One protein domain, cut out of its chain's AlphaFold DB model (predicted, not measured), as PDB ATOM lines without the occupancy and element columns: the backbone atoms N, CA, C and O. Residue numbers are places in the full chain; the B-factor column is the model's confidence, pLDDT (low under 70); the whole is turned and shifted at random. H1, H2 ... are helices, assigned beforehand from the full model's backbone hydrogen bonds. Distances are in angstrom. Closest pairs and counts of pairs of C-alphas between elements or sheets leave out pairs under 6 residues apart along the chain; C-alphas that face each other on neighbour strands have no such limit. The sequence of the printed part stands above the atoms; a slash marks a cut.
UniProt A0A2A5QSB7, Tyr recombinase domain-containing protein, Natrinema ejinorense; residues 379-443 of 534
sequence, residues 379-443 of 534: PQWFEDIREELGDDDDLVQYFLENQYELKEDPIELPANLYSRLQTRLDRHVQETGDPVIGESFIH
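Overview. This is residues 379 to 443 of the 534 residues of the protein "Tyr recombinase domain-containing protein" of Natrinema ejinorense (UniProt A0A2A5QSB7). One long helix, H3, has a loose V of two shorter helices, H1 and H2, over one side, and residues 433 to 437, which follow H3, fold back to a small turn of helix, H4, near H1 and H3. A long loop, residues 402 to 414, leads from H2 to H3. The printed part has 65 residues with four named helices, H1 to H4 in order along the chain, and no named strand; the class is all helix. The whole is compact, with a radius of gyration of the C-alphas of 11.0 A and spans of 31 by 27 by 20 A.

Arrangement. H1, residues 380 to 389, and H2, residues 394 to 401, only just touch, with 3 pairs of C-alphas within 8 A; the closest, those of Arg 386 and Val 396, are 6.0 A apart. They run opposite ways at a steep tilt of 46 degrees. H3, residues 415 to 432, is close to H1 but not clearly touching; their closest C-alphas, those of Leu 389 and His 428, are 7.8 A apart, and they run the same way at a steep tilt of 44 degrees. H3 and H2 are also close but not clearly touching; their closest C-alphas, those of Leu 395 and Leu 421, are 7.4 A apart. H4, residues 438 to 441, is close to H3 but not clearly touching, with the closest C-alphas, those of Leu 425 and Gly 438, 8.0 A apart. H2 and H4 are apart. In H1, H2 and H3 every O i to N i+4 pair is within hydrogen-bond range; H4 is too short for such a pair.

Along the chain. H1 begins at C-alpha 380, (39.823, -4.848, 15.922), and is 14.2 A long from first to last C-alpha; H2 is 10.5 A long. H3 measures 25.8 A and H4, ending at C-alpha 441, (40.715, 2.710, 23.914), 5.3 A.

Size, cuts and confidence. The C-alphas farthest apart, those of Tyr 404 and Gly 433, are 31.4 A apart. The printed part has no cut; the link from H2 to H3 is long. The pLDDT is under 70 at residue 415 and residues 433 to 443.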
ATOM      1  N   PRO A 379      42.132  -9.016  16.551       84.25
ATOM      2  CA  PRO A 379      41.188  -8.179  17.270       84.25
ATOM      3  C   PRO A 379      41.171  -6.781  16.635       84.25
ATOM      4  O   PRO A 379      42.214  -6.298  16.187       84.25
ATOM      5  N   GLN A 380      40.000  -6.136  16.606       83.44
ATOM      6  CA  GLN A 380      39.823  -4.848  15.922       83.44
ATOM      7  C   GLN A 380      40.843  -3.815  16.406       83.44
ATOM      8  O   GLN A 380      41.504  -3.190  15.589       83.44
ATOM      9  N   TRP A 381      41.065  -3.756  17.721       85.00
ATOM     10  CA  TRP A 381      42.037  -2.877  18.366       85.00
ATOM     11  C   TRP A 381      43.461  -3.029  17.789       85.00
ATOM     12  O   TRP A 381      44.215  -2.066  17.690       85.00
ATOM     13  N   PHE A 382      43.859  -4.233  17.380       88.81
ATOM     14  CA  PHE A 382      45.180  -4.450  16.797       88.81
ATOM     15  C   PHE A 382      45.242  -4.015  15.330       88.81
ATOM     16  O   PHE A 382      46.257  -3.470  14.899       88.81
ATOM     17  N   GLU A 383      44.177  -4.254  14.565       88.69
ATOM     18  CA  GLU A 383      44.075  -3.811  13.169       88.69
ATOM     19  C   GLU A 383      44.095  -2.285  13.056       88.69
ATOM     20  O   GLU A 383      44.855  -1.722  12.274       88.69
ATOM     21  N   ASP A 384      43.355  -1.647  13.945       84.75
ATOM     22  CA  ASP A 384      43.320  -0.222  14.237       84.75
ATOM     23  C   ASP A 384      44.728   0.376  14.454       84.75
ATOM     24  O   ASP A 384      45.159   1.288  13.750       84.75
ATOM     25  N   ILE A 385      45.515  -0.191  15.375       87.44
ATOM     26  CA  ILE A 385      46.897   0.260  15.624       87.44
ATOM     27  C   ILE A 385      47.795   0.010  14.412       87.44
ATOM     28  O   ILE A 385      48.695   0.801  14.131       87.44
ATOM     29  N   ARG A 386      47.599  -1.108  13.715       90.50
ATOM     30  CA  ARG A 386      48.397  -1.476  12.544       90.50
ATOM     31  C   ARG A 386      48.176  -0.510  11.382       90.50
ATOM     32  O   ARG A 386      49.139  -0.194  10.686       90.50
ATOM     33  N   GLU A 387      46.946  -0.044  11.183       88.69
ATOM     34  CA  GLU A 387      46.612   0.974  10.185       88.69
ATOM     35  C   GLU A 387      47.271   2.320  10.517       88.69
ATOM     36  O   GLU A 387      47.907   2.920   9.651       88.69
ATOM     37  N   GLU A 388      47.202   2.741  11.781       85.19
ATOM     38  CA  GLU A 388      47.681   4.056  12.227       85.19
ATOM     39  C   GLU A 388      49.207   4.137  12.387       85.19
ATOM     40  O   GLU A 388      49.852   5.098  11.958       85.19
ATOM     41  N   LEU A 389      49.828   3.130  13.007       87.81
ATOM     42  CA  LEU A 389      51.277   3.108  13.240       87.81
ATOM     43  C   LEU A 389      52.059   2.562  12.037       87.81
ATOM     44  O   LEU A 389      53.245   2.865  11.885       87.81
ATOM     45  N   GLY A 390      51.397   1.785  11.180       89.25
ATOM     46  CA  GLY A 390      52.005   1.067  10.068       89.25
ATOM     47  C   GLY A 390      52.695  -0.234  10.488       89.25
ATOM     48  O   GLY A 390      53.123  -0.416  11.628       89.25
ATOM     49  N   ASP A 391      52.851  -1.145   9.521       92.06
ATOM     50  CA  ASP A 391      53.462  -2.461   9.745       92.06
ATOM     51  C   ASP A 391      54.915  -2.372  10.245       92.06
ATOM     52  O   ASP A 391      55.360  -3.281  10.932       92.06
ATOM     53  N   ASP A 392      55.659  -1.305   9.934       92.69
ATOM     54  CA  ASP A 392      57.073  -1.144  10.323       92.69
ATOM     55  C   ASP A 392      57.270  -0.650  11.775       92.69
ATOM     56  O   ASP A 392      58.411  -0.532  12.226       92.69
ATOM     57  N   ASP A 393      56.198  -0.341  12.517       93.44
ATOM     58  CA  ASP A 393      56.304   0.106  13.909       93.44
ATOM     59  C   ASP A 393      56.781  -1.024  14.838       93.44
ATOM     60  O   ASP A 393      56.292  -2.152  14.773       93.44
ATOM     61  N   ASP A 394      57.702  -0.709  15.754       92.62
ATOM     62  CA  ASP A 394      58.299  -1.685  16.675       92.62
ATOM     63  C   ASP A 394      57.248  -2.450  17.508       92.62
ATOM     64  O   ASP A 394      57.442  -3.628  17.818       92.62
ATOM     65  N   LEU A 395      56.142  -1.804  17.904       89.88
ATOM     66  CA  LEU A 395      55.078  -2.452  18.678       89.88
ATOM     67  C   LEU A 395      54.192  -3.333  17.789       89.88
ATOM     68  O   LEU A 395      53.797  -4.424  18.207       89.88
ATOM     69  N   VAL A 396      53.909  -2.887  16.565       91.56
ATOM     70  CA  VAL A 396      53.147  -3.668  15.582       91.56
ATOM     71  C   VAL A 396      53.930  -4.918  15.187       91.56
ATOM     72  O   VAL A 396      53.396  -6.021  15.292       91.56
ATOM     73  N   GLN A 397      55.211  -4.776  14.833       93.12
ATOM     74  CA  GLN A 397      56.108  -5.904  14.559       93.12
ATOM     75  C   GLN A 397      56.170  -6.865  15.740       93.12
ATOM     76  O   GLN A 397      56.029  -8.073  15.563       93.12
ATOM     77  N   TYR A 398      56.277  -6.336  16.962       91.94
ATOM     78  CA  TYR A 398      56.259  -7.160  18.159       91.94
ATOM     79  C   TYR A 398      54.991  -8.024  18.253       91.94
ATOM     80  O   TYR A 398      55.108  -9.225  18.479       91.94
ATOM     81  N   PHE A 399      53.791  -7.478  18.042       90.38
ATOM     82  CA  PHE A 399      52.560  -8.279  18.059       90.38
ATOM     83  C   PHE A 399      52.422  -9.217  16.847       90.38
ATOM     84  O   PHE A 399      51.868 -10.307  16.984       90.38
ATOM     85  N   LEU A 400      52.944  -8.843  15.673       87.81
ATOM     86  CA  LEU A 400      52.979  -9.716  14.491       87.81
ATOM     87  C   LEU A 400      53.890 -10.933  14.693       87.81
ATOM     88  O   LEU A 400      53.558 -12.021  14.217       87.81
ATOM     89  N   GLU A 401      55.005 -10.757  15.401       86.69
ATOM     90  CA  GLU A 401      55.932 -11.826  15.787       86.69
ATOM     91  C   GLU A 401      55.416 -12.627  16.992       86.69
ATOM     92  O   GLU A 401      55.598 -13.843  17.059       86.69
ATOM     93  N   ASN A 402      54.719 -11.966  17.920       86.19
ATOM     94  CA  ASN A 402      54.224 -12.535  19.173       86.19
ATOM     95  C   ASN A 402      52.690 -12.574  19.200       86.19
ATOM     96  O   ASN A 402      52.058 -12.168  20.172       86.19
ATOM     97  N   GLN A 403      52.074 -13.118  18.144       82.69
ATOM     98  CA  GLN A 403      50.605 -13.177  17.991       82.69
ATOM     99  C   GLN A 403      49.897 -13.887  19.151       82.69
ATOM    100  O   GLN A 403      48.700 -13.713  19.359       82.69
ATOM    101  N   TYR A 404      50.634 -14.690  19.917       78.75
ATOM    102  CA  TYR A 404      50.137 -15.355  21.113       78.75
ATOM    103  C   TYR A 404      49.814 -14.395  22.269       78.75
ATOM    104  O   TYR A 404      49.084 -14.763  23.190       78.75
ATOM    105  N   GLU A 405      50.347 -13.175  22.230       84.00
ATOM    106  CA  GLU A 405      50.097 -12.136  23.229       84.00
ATOM    107  C   GLU A 405      48.848 -11.317  22.923       84.00
ATOM    108  O   GLU A 405      48.321 -10.690  23.836       84.00
ATOM    109  N   LEU A 406      48.341 -11.367  21.684       85.69
ATOM    110  CA  LEU A 406      47.088 -10.713  21.321       85.69
ATOM    111  C   LEU A 406      45.928 -11.258  22.161       85.69
ATOM    112  O   LEU A 406      45.805 -12.464  22.407       85.69
ATOM    113  N   LYS A 407      45.069 -10.334  22.576       81.38
ATOM    114  CA  LYS A 407      43.862 -10.574  23.365       81.38
ATOM    115  C   LYS A 407      42.650 -10.028  22.643       81.38
ATOM    116  O   LYS A 407      42.798  -9.228  21.723       81.38
ATOM    117  N   GLU A 408      41.473 -10.486  23.042       77.44
ATOM    118  CA  GLU A 408      40.220  -9.985  22.478       77.44
ATOM    119  C   GLU A 408      40.057  -8.500  22.810       77.44
ATOM    120  O   GLU A 408      39.846  -7.691  21.908       77.44
ATOM    121  N   ASP A 409      40.313  -8.144  24.069       76.62
ATOM    122  CA  ASP A 409      40.369  -6.771  24.562       76.62
ATOM    123  C   ASP A 409      41.813  -6.402  24.965       76.62
ATOM    124  O   ASP A 409      42.483  -7.206  25.632       76.62
ATOM    125  N   PRO A 410      42.333  -5.213  24.591       75.44
ATOM    126  CA  PRO A 410      43.671  -4.785  24.989       75.44
ATOM    127  C   PRO A 410      43.861  -4.739  26.514       75.44
ATOM    128  O   PRO A 410      44.988  -4.909  26.970       75.44
ATOM    129  N   ILE A 411      42.805  -4.569  27.319       71.25
ATOM    130  CA  ILE A 411      42.900  -4.547  28.788       71.25
ATOM    131  C   ILE A 411      43.357  -5.886  29.385       71.25
ATOM    132  O   ILE A 411      43.915  -5.932  30.478       71.25
ATOM    133  N   GLU A 412      43.157  -6.990  28.662       72.94
ATOM    134  CA  GLU A 412      43.610  -8.320  29.075       72.94
ATOM    135  C   GLU A 412      45.106  -8.545  28.800       72.94
ATOM    136  O   GLU A 412      45.660  -9.604  29.139       72.94
ATOM    137  N   LEU A 413      45.775  -7.590  28.142       74.56
ATOM    138  CA  LEU A 413      47.210  -7.661  27.923       74.56
ATOM    139  C   LEU A 413      47.944  -7.658  29.272       74.56
ATOM    140  O   LEU A 413      47.552  -6.959  30.208       74.56
ATOM    141  N   PRO A 414      49.070  -8.388  29.382       76.69
ATOM    142  CA  PRO A 414      49.980  -8.232  30.508       76.69
ATOM    143  C   PRO A 414      50.287  -6.752  30.765       76.69
ATOM    144  O   PRO A 414      50.552  -6.008  29.822       76.69
ATOM    145  N   ALA A 415      50.283  -6.329  32.034       67.75
ATOM    146  CA  ALA A 415      50.356  -4.912  32.411       67.75
ATOM    147  C   ALA A 415      51.513  -4.155  31.732       67.75
ATOM    148  O   ALA A 415      51.346  -3.040  31.253       67.75
ATOM    149  N   ASN A 416      52.680  -4.788  31.605       74.06
ATOM    150  CA  ASN A 416      53.835  -4.210  30.919       74.06
ATOM    151  C   ASN A 416      53.599  -3.959  29.419       74.06
ATOM    152  O   ASN A 416      54.157  -3.015  28.864       74.06
ATOM    153  N   LEU A 417      52.822  -4.810  28.749       75.94
ATOM    154  CA  LEU A 417      52.473  -4.662  27.337       75.94
ATOM    155  C   LEU A 417      51.357  -3.648  27.147       75.94
ATOM    156  O   LEU A 417      51.464  -2.824  26.246       75.94
ATOM    157  N   TYR A 418      50.360  -3.655  28.032       77.25
ATOM    158  CA  TYR A 418      49.314  -2.640  28.041       77.25
ATOM    159  C   TYR A 418      49.905  -1.234  28.226       77.25
ATOM    160  O   TYR A 418      49.667  -0.351  27.408       77.25
ATOM    161  N   SER A 419      50.800  -1.040  29.203       70.06
ATOM    162  CA  SER A 419      51.474   0.252  29.399       70.06
ATOM    163  C   SER A 419      52.357   0.653  28.213       70.06
ATOM    164  O   SER A 419      52.399   1.825  27.840       70.06
ATOM    165  N   ARG A 420      53.065  -0.305  27.590       80.50
ATOM    166  CA  ARG A 420      53.845  -0.048  26.363       80.50
ATOM    167  C   ARG A 420      52.949   0.394  25.210       80.50
ATOM    168  O   ARG A 420      53.352   1.281  24.459       80.50
ATOM    169  N   LEU A 421      51.775  -0.223  25.081       81.88
ATOM    170  CA  LEU A 421      50.769   0.138  24.095       81.88
ATOM    171  C   LEU A 421      50.269   1.565  24.329       81.88
ATOM    172  O   LEU A 421      50.420   2.394  23.436       81.88
ATOM    173  N   GLN A 422      49.804   1.878  25.539       77.88
ATOM    174  CA  GLN A 422      49.348   3.224  25.906       77.88
ATOM    175  C   GLN A 422      50.416   4.287  25.619       77.88
ATOM    176  O   GLN A 422      50.192   5.202  24.835       77.88
ATOM    177  N   THR A 423      51.641   4.089  26.119       78.38
ATOM    178  CA  THR A 423      52.749   5.042  25.909       78.38
ATOM    179  C   THR A 423      53.063   5.260  24.422       78.38
ATOM    180  O   THR A 423      53.522   6.330  24.010       78.38
ATOM    181  N   ARG A 424      52.887   4.231  23.580       83.38
ATOM    182  CA  ARG A 424      53.116   4.348  22.137       83.38
ATOM    183  C   ARG A 424      52.002   5.134  21.449       83.38
ATOM    184  O   ARG A 424      52.335   5.936  20.570       83.38
ATOM    185  N   LEU A 425      50.754   4.905  21.853       79.12
ATOM    186  CA  LEU A 425      49.575   5.622  21.372       79.12
ATOM    187  C   LEU A 425      49.650   7.103  21.746       79.12
ATOM    188  O   LEU A 425      49.607   7.941  20.850       79.12
ATOM    189  N   ASP A 426      49.914   7.426  23.013       74.56
ATOM    190  CA  ASP A 426      50.030   8.813  23.492       74.56
ATOM    191  C   ASP A 426      51.078   9.601  22.702       74.56
ATOM    192  O   ASP A 426      50.860  10.732  22.268       74.56
ATOM    193  N   ARG A 427      52.230   8.972  22.453       77.69
ATOM    194  CA  ARG A 427      53.291   9.557  21.634       77.69
ATOM    195  C   ARG A 427      52.859   9.766  20.185       77.69
ATOM    196  O   ARG A 427      53.214  10.790  19.615       77.69
ATOM    197  N   HIS A 428      52.116   8.832  19.589       79.38
ATOM    198  CA  HIS A 428      51.602   9.033  18.235       79.38
ATOM    199  C   HIS A 428      50.661  10.243  18.193       79.38
ATOM    200  O   HIS A 428      50.839  11.106  17.339       79.38
ATOM    201  N   VAL A 429      49.729  10.356  19.147       74.88
ATOM    202  CA  VAL A 429      48.814  11.506  19.247       74.88
ATOM    203  C   VAL A 429      49.594  12.819  19.348       74.88
ATOM    204  O   VAL A 429      49.277  13.791  18.664       74.88
ATOM    205  N   GLN A 430      50.666  12.848  20.145       74.00
ATOM    206  CA  GLN A 430      51.555  14.011  20.243       74.00
ATOM    207  C   GLN A 430      52.302  14.321  18.931       74.00
ATOM    208  O   GLN A 430      52.585  15.487  18.652       74.00
ATOM    209  N   GLU A 431      52.648  13.306  18.135       79.75
ATOM    210  CA  GLU A 431      53.400  13.437  16.880       79.75
ATOM    211  C   GLU A 431      52.525  13.898  15.705       79.75
ATOM    212  O   GLU A 431      52.969  14.725  14.900       79.75
ATOM    213  N   THR A 432      51.301  13.381  15.590       78.00
ATOM    214  CA  THR A 432      50.422  13.616  14.433       78.00
ATOM    215  C   THR A 432      49.324  14.637  14.708       78.00
ATOM    216  O   THR A 432      48.822  15.259  13.770       78.00
ATOM    217  N   GLY A 433      48.976  14.861  15.980       67.56
ATOM    218  CA  GLY A 433      47.800  15.637  16.374       67.56
ATOM    219  C   GLY A 433      46.478  14.944  16.034       67.56
ATOM    220  O   GLY A 433      45.425  15.565  16.179       67.56
ATOM    221  N   ASP A 434      46.540  13.695  15.569       62.41
ATOM    222  CA  ASP A 434      45.388  12.846  15.308       62.41
ATOM    223  C   ASP A 434      45.161  11.975  16.550       62.41
ATOM    224  O   ASP A 434      46.084  11.260  16.963       62.41
ATOM    225  N   PRO A 435      44.003  12.066  17.222       56.12
ATOM    226  CA  PRO A 435      43.689  11.152  18.305       56.12
ATOM    227  C   PRO A 435      43.562   9.734  17.734       56.12
ATOM    228  O   PRO A 435      42.493   9.345  17.272       56.12
ATOM    229  N   VAL A 436      44.645   8.949  17.787       55.09
ATOM    230  CA  VAL A 436      44.631   7.512  17.473       55.09
ATOM    231  C   VAL A 436      43.622   6.849  18.370       55.09
ATOM    232  O   VAL A 436      43.937   6.597  19.527       55.09
ATOM    233  N   ILE A 437      42.417   6.602  17.856       51.16
ATOM    234  CA  ILE A 437      41.412   5.688  18.416       51.16
ATOM    235  C   ILE A 437      41.255   5.897  19.943       51.16
ATOM    236  O   ILE A 437      40.936   4.998  20.718       51.16
ATOM    237  N   GLY A 438      41.500   7.135  20.388       42.59
ATOM    238  CA  GLY A 438      41.806   7.453  21.779       42.59
ATOM    239  C   GLY A 438      40.533   7.498  22.594       42.59
ATOM    240  O   GLY A 438      40.500   7.048  23.724       42.59
ATOM    241  N   GLU A 439      39.428   7.902  21.980       41.53
ATOM    242  CA  GLU A 439      38.137   7.951  22.664       41.53
ATOM    243  C   GLU A 439      37.495   6.565  22.860       41.53
ATOM    244  O   GLU A 439      36.576   6.443  23.662       41.53
ATOM    245  N   SER A 440      37.983   5.505  22.191       41.44
ATOM    246  CA  SER A 440      37.463   4.134  22.378       41.44
ATOM    247  C   SER A 440      38.419   3.175  23.097       41.44
ATOM    248  O   SER A 440      37.957   2.206  23.691       41.44
ATOM    249  N   PHE A 441      39.728   3.466  23.126       42.38
ATOM    250  CA  PHE A 441      40.715   2.710  23.914       42.38
ATOM    251  C   PHE A 441      40.854   3.192  25.366       42.38
ATOM    252  O   PHE A 441      41.316   2.426  26.212       42.38
ATOM    253  N   ILE A 442      40.508   4.454  25.656       42.56
ATOM    254  CA  ILE A 442      40.829   5.118  26.937       42.56
ATOM    255  C   ILE A 442      39.726   4.954  27.998       42.56
ATOM    256  O   ILE A 442      39.965   5.206  29.175       42.56
ATOM    257  N   HIS A 443      38.543   4.435  27.665       38.22
ATOM    258  CA  HIS A 443      37.442   4.353  28.632       38.22
ATOM    259  C   HIS A 443      36.885   2.940  28.818       38.22
ATOM    260  O   HIS A 443      35.783   2.615  28.389       38.22
TER     261      HIS A 443